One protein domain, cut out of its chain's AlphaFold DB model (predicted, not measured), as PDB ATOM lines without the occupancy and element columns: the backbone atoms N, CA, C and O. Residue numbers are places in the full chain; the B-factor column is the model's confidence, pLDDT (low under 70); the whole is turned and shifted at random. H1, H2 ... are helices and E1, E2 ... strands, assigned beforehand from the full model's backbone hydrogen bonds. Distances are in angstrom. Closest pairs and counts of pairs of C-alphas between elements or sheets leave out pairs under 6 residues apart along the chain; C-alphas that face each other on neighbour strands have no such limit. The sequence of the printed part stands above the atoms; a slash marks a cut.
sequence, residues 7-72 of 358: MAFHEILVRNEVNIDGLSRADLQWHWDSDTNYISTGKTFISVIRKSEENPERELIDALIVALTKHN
ATOM      1  N   MET A   7     -13.617  10.387  79.766       43.03
ATOM      2  CA  MET A   7     -14.954   9.831  79.479       43.03
ATOM      3  C   MET A   7     -15.497   8.909  80.582       43.03
ATOM      4  O   MET A   7     -16.709   8.802  80.727       43.03
ATOM      5  N   ALA A   8     -14.651   8.296  81.415       56.81
ATOM      6  CA  ALA A   8     -15.097   7.211  82.293       56.81
ATOM      7  C   ALA A   8     -16.038   7.666  83.425       56.81
ATOM      8  O   ALA A   8     -16.994   6.965  83.738       56.81
ATOM      9  N   PHE A   9     -15.810   8.827  84.049       55.25
ATOM     10  CA  PHE A   9     -16.623   9.254  85.198       55.25
ATOM     11  C   PHE A   9     -17.993   9.790  84.776       55.25
ATOM     12  O   PHE A   9     -19.004   9.400  85.352       55.25
ATOM     13  N   HIS A  10     -18.040  10.618  83.729       54.41
ATOM     14  CA  HIS A  10     -19.305  11.071  83.155       54.41
ATOM     15  C   HIS A  10     -20.130   9.881  82.644       54.41
ATOM     16  O   HIS A  10     -21.313   9.788  82.953       54.41
ATOM     17  N   GLU A  11     -19.503   8.909  81.968       60.47
ATOM     18  CA  GLU A  11     -20.174   7.672  81.551       60.47
ATOM     19  C   GLU A  11     -20.669   6.834  82.735       60.47
ATOM     20  O   GLU A  11     -21.762   6.284  82.660       60.47
ATOM     21  N   ILE A  12     -19.920   6.744  83.841       65.12
ATOM     22  CA  ILE A  12     -20.362   6.056  85.065       65.12
ATOM     23  C   ILE A  12     -21.556   6.778  85.696       65.12
ATOM     24  O   ILE A  12     -22.505   6.113  86.107       65.12
ATOM     25  N   LEU A  13     -21.541   8.108  85.776       59.69
ATOM     26  CA  LEU A  13     -22.647   8.888  86.341       59.69
ATOM     27  C   LEU A  13     -23.913   8.766  85.488       59.69
ATOM     28  O   LEU A  13     -24.980   8.470  86.022       59.69
ATOM     29  N   VAL A  14     -23.770   8.893  84.166       61.19
ATOM     30  CA  VAL A  14     -24.855   8.697  83.194       61.19
ATOM     31  C   VAL A  14     -25.386   7.261  83.251       61.19
ATOM     32  O   VAL A  14     -26.594   7.053  83.280       61.19
ATOM     33  N   ARG A  15     -24.503   6.258  83.338       74.31
ATOM     34  CA  ARG A  15     -24.875   4.836  83.437       74.31
ATOM     35  C   ARG A  15     -25.600   4.485  84.738       74.31
ATOM     36  O   ARG A  15     -26.368   3.531  84.744       74.31
ATOM     37  N   ASN A  16     -25.342   5.216  85.820       73.44
ATOM     38  CA  ASN A  16     -26.013   5.028  87.109       73.44
ATOM     39  C   ASN A  16     -27.206   5.979  87.306       73.44
ATOM     40  O   ASN A  16     -27.689   6.097  88.428       73.44
ATOM     41  N   GLU A  17     -27.660   6.665  86.246       66.81
ATOM     42  CA  GLU A  17     -28.799   7.597  86.280       66.81
ATOM     43  C   GLU A  17     -28.665   8.687  87.362       66.81
ATOM     44  O   GLU A  17     -29.651   9.207  87.887       66.81
ATOM     45  N   VAL A  18     -27.427   9.054  87.710       59.34
ATOM     46  CA  VAL A  18     -27.164  10.107  88.690       59.34
ATOM     47  C   VAL A  18     -27.438  11.445  88.017       59.34
ATOM     48  O   VAL A  18     -26.625  11.941  87.239       59.34
ATOM     49  N   ASN A  19     -28.603  12.023  88.304       49.25
ATOM     50  CA  ASN A  19     -28.976  13.330  87.786       49.25
ATOM     51  C   ASN A  19     -28.158  14.426  88.491       49.25
ATOM     52  O   ASN A  19     -28.281  14.613  89.701       49.25
ATOM     53  N   ILE A  20     -27.301  15.118  87.739       56.97
ATOM     54  CA  ILE A  20     -26.424  16.191  88.243       56.97
ATOM     55  C   ILE A  20     -27.087  17.571  88.070       56.97
ATOM     56  O   ILE A  20     -26.506  18.588  88.443       56.97
ATOM     57  N   ASP A  21     -28.309  17.628  87.534       43.53
ATOM     58  CA  ASP A  21     -29.022  18.888  87.357       43.53
ATOM     59  C   ASP A  21     -29.578  19.389  88.698       43.53
ATOM     60  O   ASP A  21     -30.603  18.940  89.211       43.53
ATOM     61  N   GLY A  22     -28.858  20.352  89.269       52.34
ATOM     62  CA  GLY A  22     -29.212  21.082  90.477       52.34
ATOM     63  C   GLY A  22     -28.195  22.188  90.756       52.34
ATOM     64  O   GLY A  22     -27.074  22.168  90.252       52.34
ATOM     65  N   LEU A  23     -28.574  23.175  91.570       43.44
ATOM     66  CA  LEU A  23     -27.621  24.146  92.112       43.44
ATOM     67  C   LEU A  23     -26.622  23.389  92.997       43.44
ATOM     68  O   LEU A  23     -26.982  22.925  94.081       43.44
ATOM     69  N   SER A  24     -25.375  23.240  92.542       54.47
ATOM     70  CA  SER A  24     -24.309  22.771  93.425       54.47
ATOM     71  C   SER A  24     -24.093  23.809  94.525       54.47
ATOM     72  O   SER A  24     -24.262  25.016  94.327       54.47
ATOM     73  N   ARG A  25     -23.745  23.348  95.729       62.69
ATOM     74  CA  ARG A  25     -23.351  24.271  96.792       62.69
ATOM     75  C   ARG A  25     -22.094  25.021  96.352       62.69
ATOM     76  O   ARG A  25     -21.172  24.403  95.826       62.69
ATOM     77  N   ALA A  26     -22.027  26.319  96.642       66.31
ATOM     78  CA  ALA A  26     -20.878  27.163  96.300       66.31
ATOM     79  C   ALA A  26     -19.542  26.676  96.908       66.31
ATOM     80  O   ALA A  26     -18.476  27.081  96.453       66.31
ATOM     81  N   ASP A  27     -19.586  25.812  97.928       73.69
ATOM     82  CA  ASP A  27     -18.415  25.250  98.605       73.69
ATOM     83  C   ASP A  27     -17.982  23.864  98.095       73.69
ATOM     84  O   ASP A  27     -17.077  23.275  98.684       73.69
ATOM     85  N   LEU A  28     -18.609  23.327  97.041       83.50
ATOM     86  CA  LEU A  28     -18.213  22.057  96.427       83.50
ATOM     87  C   LEU A  28     -17.211  22.297  95.290       83.50
ATOM     88  O   LEU A  28     -17.542  22.903  94.274       83.50
ATOM     89  N   GLN A  29     -16.005  21.753  95.435       82.88
ATOM     90  CA  GLN A  29     -14.965  21.752  94.407       82.88
ATOM     91  C   GLN A  29     -14.540  20.322  94.098       82.88
ATOM     92  O   GLN A  29     -14.462  19.481  94.987       82.88
ATOM     93  N   TRP A  30     -14.224  20.030  92.846       87.31
ATOM     94  CA  TRP A  30     -13.730  18.717  92.452       87.31
ATOM     95  C   TRP A  30     -12.790  18.849  91.261       87.31
ATOM     96  O   TRP A  30     -12.845  19.830  90.521       87.31
ATOM     97  N   HIS A  31     -11.921  17.860  91.095       84.81
ATOM     98  CA  HIS A  31     -11.022  17.756  89.953       84.81
ATOM     99  C   HIS A  31     -10.783  16.291  89.620       84.81
ATOM    100  O   HIS A  31     -10.744  15.447  90.518       84.81
ATOM    101  N   TRP A  32     -10.598  15.990  88.339       85.44
ATOM    102  CA  TRP A  32     -10.271  14.651  87.863       85.44
ATOM    103  C   TRP A  32      -9.448  14.739  86.576       85.44
ATOM    104  O   TRP A  32      -9.925  15.275  85.579       85.44
ATOM    105  N   ASP A  33      -8.231  14.197  86.576       83.12
ATOM    106  CA  ASP A  33      -7.409  14.017  85.375       83.12
ATOM    107  C   ASP A  33      -6.627  12.686  85.419       83.12
ATOM    108  O   ASP A  33      -6.961  11.780  86.187       83.12
ATOM    109  N   SER A  34      -5.640  12.510  84.533       80.25
ATOM    110  CA  SER A  34      -4.801  11.304  84.499       80.25
ATOM    111  C   SER A  34      -3.898  11.148  85.719       80.25
ATOM    112  O   SER A  34      -3.474  10.028  86.003       80.25
ATOM    113  N   ASP A  35      -3.605  12.248  86.410       79.88
ATOM    114  CA  ASP A  35      -2.549  12.334  87.412       79.88
ATOM    115  C   ASP A  35      -3.140  12.395  88.828       79.88
ATOM    116  O   ASP A  35      -2.526  11.914  89.780       79.88
ATOM    117  N   THR A  36      -4.338  12.968  88.994       87.25
ATOM    118  CA  THR A  36      -4.986  13.110  90.300       87.25
ATOM    119  C   THR A  36      -6.507  13.239  90.230       87.25
ATOM    120  O   THR A  36      -7.107  13.564  89.205       87.25
ATOM    121  N   ASN A  37      -7.149  13.008  91.372       86.75
ATOM    122  CA  ASN A  37      -8.561  13.284  91.582       86.75
ATOM    123  C   ASN A  37      -8.803  13.823  92.990       86.75
ATOM    124  O   ASN A  37      -8.126  13.416  93.937       86.75
ATOM    125  N   TYR A  38      -9.792  14.700  93.136       91.06
ATOM    126  CA  TYR A  38     -10.328  15.043  94.446       91.06
ATOM    127  C   TYR A  38     -11.782  15.507  94.389       91.06
ATOM    128  O   TYR A  38     -12.259  16.028  93.382       91.06
ATOM    129  N   ILE A  39     -12.454  15.377  95.529       89.56
ATOM    130  CA  ILE A  39     -13.697  16.062  95.868       89.56
ATOM    131  C   ILE A  39     -13.456  16.781  97.193       89.56
ATOM    132  O   ILE A  39     -13.006  16.186  98.170       89.56
ATOM    133  N   SER A  40     -13.746  18.071  97.219       85.81
ATOM    134  CA  SER A  40     -13.549  18.962  98.351       85.81
ATOM    135  C   SER A  40     -14.855  19.678  98.660       85.81
ATOM    136  O   SER A  40     -15.530  20.204  97.779       85.81
ATOM    137  N   THR A  41     -15.213  19.693  99.931       83.31
ATOM    138  CA  THR A  41     -16.279  20.521 100.492       83.31
ATOM    139  C   THR A  41     -15.675  21.383 101.590       83.31
ATOM    140  O   THR A  41     -14.593  21.073 102.093       83.31
ATOM    141  N   GLY A  42     -16.401  22.385 102.089       69.50
ATOM    142  CA  GLY A  42     -15.948  23.155 103.254       69.50
ATOM    143  C   GLY A  42     -15.678  22.326 104.528       69.50
ATOM    144  O   GLY A  42     -15.178  22.882 105.510       69.50
ATOM    145  N   LYS A  43     -16.013  21.023 104.532       73.38
ATOM    146  CA  LYS A  43     -15.887  20.092 105.668       73.38
ATOM    147  C   LYS A  43     -15.009  18.866 105.402       73.38
ATOM    148  O   LYS A  43     -14.594  18.217 106.356       73.38
ATOM    149  N   THR A  44     -14.778  18.486 104.149       82.62
ATOM    150  CA  THR A  44     -14.153  17.193 103.830       82.62
ATOM    151  C   THR A  44     -13.403  17.272 102.515       82.62
ATOM    152  O   THR A  44     -13.942  17.783 101.538       82.62
ATOM    153  N   PHE A  45     -12.196  16.714 102.497       88.06
ATOM    154  CA  PHE A  45     -11.385  16.515 101.303       88.06
ATOM    155  C   PHE A  45     -11.192  15.015 101.077       88.06
ATOM    156  O   PHE A  45     -10.768  14.305 101.988       88.06
ATOM    157  N   ILE A  46     -11.522  14.532  99.883       90.56
ATOM    158  CA  ILE A  46     -11.459  13.119  99.510       90.56
ATOM    159  C   ILE A  46     -10.667  13.002  98.215       90.56
ATOM    160  O   ILE A  46     -10.980  13.673  97.238       90.56
ATOM    161  N   SER A  47      -9.679  12.112  98.198       89.94
ATOM    162  CA  SER A  47      -8.986  11.660  96.991       89.94
ATOM    163  C   SER A  47      -8.955  10.135  96.999       89.94
ATOM    164  O   SER A  47      -8.774   9.521  98.054       89.94
ATOM    165  N   VAL A  48      -9.183   9.515  95.843       86.81
ATOM    166  CA  VAL A  48      -9.237   8.058  95.692       86.81
ATOM    167  C   VAL A  48      -7.995   7.587  94.950       86.81
ATOM    168  O   VAL A  48      -7.763   7.957  93.801       86.81
ATOM    169  N   ILE A  49      -7.196   6.744  95.602       83.94
ATOM    170  CA  ILE A  49      -5.898   6.293  95.089       83.94
ATOM    171  C   ILE A  49      -5.903   4.770  94.980       83.94
ATOM    172  O   ILE A  49      -6.270   4.065  95.926       83.94
ATOM    173  N   ARG A  50      -5.473   4.251  93.826       79.19
ATOM    174  CA  ARG A  50      -5.229   2.819  93.644       79.19
ATOM    175  C   ARG A  50      -3.849   2.482  94.201       79.19
ATOM    176  O   ARG A  50      -2.851   2.937  93.660       79.19
ATOM    177  N   LYS A  51      -3.818   1.665  95.249       79.19
ATOM    178  CA  LYS A  51      -2.579   1.188  95.875       79.19
ATOM    179  C   LYS A  51      -1.940   0.083  95.032       79.19
ATOM    180  O   LYS A  51      -2.661  -0.789  94.536       79.19
ATOM    181  N   SER A  52      -0.621   0.106  94.902       76.56
ATOM    182  CA  SER A  52       0.186  -1.029  94.458       76.56
ATOM    183  C   SER A  52       0.646  -1.873  95.659       76.56
ATOM    184  O   SER A  52       0.452  -1.495  96.817       76.56
ATOM    185  N   GLU A  53       1.216  -3.049  95.389       72.88
ATOM    186  CA  GLU A  53       1.698  -3.971  96.428       72.88
ATOM    187  C   GLU A  53       3.072  -3.577  97.004       72.88
ATOM    188  O   GLU A  53       3.428  -4.047  98.082       72.88
ATOM    189  N   GLU A  54       3.844  -2.715  96.331       76.62
ATOM    190  CA  GLU A  54       5.256  -2.486  96.676       76.62
ATOM    191  C   GLU A  54       5.469  -1.436  97.775       76.62
ATOM    192  O   GLU A  54       6.308  -1.635  98.656       76.62
ATOM    193  N   ASN A  55       4.747  -0.306  97.748       78.38
ATOM    194  CA  ASN A  55       4.898   0.747  98.761       78.38
ATOM    195  C   ASN A  55       3.623   1.597  98.951       78.38
ATOM    196  O   ASN A  55       3.591   2.783  98.606       78.38
ATOM    197  N   PRO A  56       2.561   1.013  99.531       78.81
ATOM    198  CA  PRO A  56       1.251   1.654  99.600       78.81
ATOM    199  C   PRO A  56       1.226   2.929 100.457       78.81
ATOM    200  O   PRO A  56       0.421   3.815 100.191       78.81
ATOM    201  N   GLU A  57       2.072   3.054 101.487       79.38
ATOM    202  CA  GLU A  57       2.102   4.251 102.346       79.38
ATOM    203  C   GLU A  57       2.645   5.473 101.609       79.38
ATOM    204  O   GLU A  57       2.052   6.553 101.658       79.38
ATOM    205  N   ARG A  58       3.757   5.297 100.889       78.56
ATOM    206  CA  ARG A  58       4.371   6.379 100.124       78.56
ATOM    207  C   ARG A  58       3.476   6.819  98.970       78.56
ATOM    208  O   ARG A  58       3.289   8.014  98.777       78.56
ATOM    209  N   GLU A  59       2.863   5.866  98.274       83.31
ATOM    210  CA  GLU A  59       1.897   6.148  97.207       83.31
ATOM    211  C   GLU A  59       0.699   6.960  97.703       83.31
ATOM    212  O   GLU A  59       0.246   7.871  97.013       83.31
ATOM    213  N   LEU A  60       0.203   6.665  98.909       86.19
ATOM    214  CA  LEU A  60      -0.895   7.417  99.508       86.19
ATOM    215  C   LEU A  60      -0.505   8.860  99.824       86.19
ATOM    216  O   LEU A  60      -1.255   9.777  99.489       86.19
ATOM    217  N   ILE A  61       0.644   9.064 100.474       87.88
ATOM    218  CA  ILE A  61       1.100  10.401 100.873       87.88
ATOM    219  C   ILE A  61       1.427  11.240  99.637       87.88
ATOM    220  O   ILE A  61       0.959  12.373  99.536       87.88
ATOM    221  N   ASP A  62       2.179  10.687  98.686       88.88
ATOM    222  CA  ASP A  62       2.597  11.410  97.485       88.88
ATOM    223  C   ASP A  62       1.376  11.795  96.631       88.88
ATOM    224  O   ASP A  62       1.246  12.951  96.222       88.88
ATOM    225  N   ALA A  63       0.418  10.883  96.432       88.56
ATOM    226  CA  ALA A  63      -0.794  11.194  95.678       88.56
ATOM    227  C   ALA A  63      -1.721  12.179  96.414       88.56
ATOM    228  O   ALA A  63      -2.329  13.040  95.771       88.56
ATOM    229  N   LEU A  64      -1.791  12.123  97.750       89.94
ATOM    230  CA  LEU A  64      -2.509  13.125  98.541       89.94
ATOM    231  C   LEU A  64      -1.869  14.513  98.402       89.94
ATOM    232  O   LEU A  64      -2.591  15.497  98.253       89.94
ATOM    233  N   ILE A  65      -0.535  14.606  98.413       91.00
ATOM    234  CA  ILE A  65       0.182  15.869  98.186       91.00
ATOM    235  C   ILE A  65      -0.177  16.430  96.810       91.00
ATOM    236  O   ILE A  65      -0.563  17.594  96.724       91.00
ATOM    237  N   VAL A  66      -0.134  15.609  95.753       91.25
ATOM    238  CA  VAL A  66      -0.513  16.037  94.395       91.25
ATOM    239  C   VAL A  66      -1.955  16.557  94.363       91.25
ATOM    240  O   VAL A  66      -2.202  17.644  93.836       91.25
ATOM    241  N   ALA A  67      -2.898  15.833  94.972       91.31
ATOM    242  CA  ALA A  67      -4.303  16.235  95.029       91.31
ATOM    243  C   ALA A  67      -4.500  17.561  95.787       91.31
ATOM    244  O   ALA A  67      -5.227  18.441  95.324       91.31
ATOM    245  N   LEU A  68      -3.826  17.741  96.928       91.06
ATOM    246  CA  LEU A  68      -3.888  18.970  97.729       91.06
ATOM    247  C   LEU A  68      -3.246  20.163  97.010       91.06
ATOM    248  O   LEU A  68      -3.792  21.266  97.050       91.06
ATOM    249  N   THR A  69      -2.118  19.952  96.326       90.00
ATOM    250  CA  THR A  69      -1.485  20.977  95.489       90.00
ATOM    251  C   THR A  69      -2.403  21.380  94.341       90.00
ATOM    252  O   THR A  69      -2.523  22.568  94.056       90.00
ATOM    253  N   LYS A  70      -3.101  20.419  93.721       89.31
ATOM    254  CA  LYS A  70      -4.065  20.698  92.654       89.31
ATOM    255  C   LYS A  70      -5.290  21.463  93.155       89.31
ATOM    256  O   LYS A  70      -5.737  22.379  92.475       89.31
ATOM    257  N   HIS A  71      -5.793  21.118  94.341       88.12
ATOM    258  CA  HIS A  71      -6.892  21.836  94.991       88.12
ATOM    259  C   HIS A  71      -6.555  23.304  95.258       88.12
ATOM    260  O   HIS A  71      -7.447  24.143  95.195       88.12
ATOM    261  N   ASN A  72      -5.278  23.614  95.518       87.25
ATOM    262  CA  ASN A  72      -4.757  24.978  95.610       87.25
ATOM    263  C   ASN A  72      -5.639  25.903  96.479       87.25
ATOM    264  O   ASN A  72      -6.075  26.973  96.053       87.25
TER     265      ASN A  72
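Overview. This is residues 7 to 72 of the 358 residues of an uncharacterized protein of Citrobacter koseri (UniProt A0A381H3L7). A short helix, H1, is set off from the rest by a long loop, residues 16 to 28, that leads into a small three-stranded sheet; the longer helix H2 slants over one face of this sheet with residues 63 to 71, in two layers. Residues 11 to 17, 19 to 24 and 53 to 58 stick out. The printed part has 66 residues, in the order H1 E1 E2 E3 H2; the class is mixed, helices and strands. The antiparallel sheet, order E1 E2 E3, is a meander, each strand the antiparallel neighbour of the one before. The whole is loose, with a radius of gyration of the C-alphas of 13.9 A and spans of 41 by 27 by 17 A.

Arrangement. H1, residues 7 to 15, is not on the sheet of E1, residues 29 to 32, E2, residues 37 to 41, and E3, residues 44 to 46. E1 and E2 form a hairpin, with N 29 and O 40 2.8 A apart, within hydrogen-bond range. E2 and E3 form another, with N 39 and O 46 2.8 A apart. H2, residues 56 to 71, is on the sheet at a height of 7.5 A, over E2. On the local plane its line stands at 59.7 degrees to E2, slantwise to the strands, only just short of across. The closest C-alphas of E2 and H2, those of Tyr 38 and Ala 67, are 6.2 A apart. H1 and H2 are apart. In both helices every O i to N i+4 pair is within hydrogen-bond range.

Along the chain. H1 begins at C-alpha 7 (-14.954, 9.831, 79.479) and measures 11.8 A. E1 measures 10.7 A, E2 13.8 A and E3 6.5 A. H2 measures 22.2 A and ends at C-alpha 71 (-6.892, 21.836, 94.991).

Size, cuts and confidence. The C-alphas farthest apart, of Leu 23 and Glu 54, are 42.6 A apart. The printed part has no cut. The link from H1 to E1 is long. The pLDDT is under 70 at residues 7 to 14, 17 to 26 and 42.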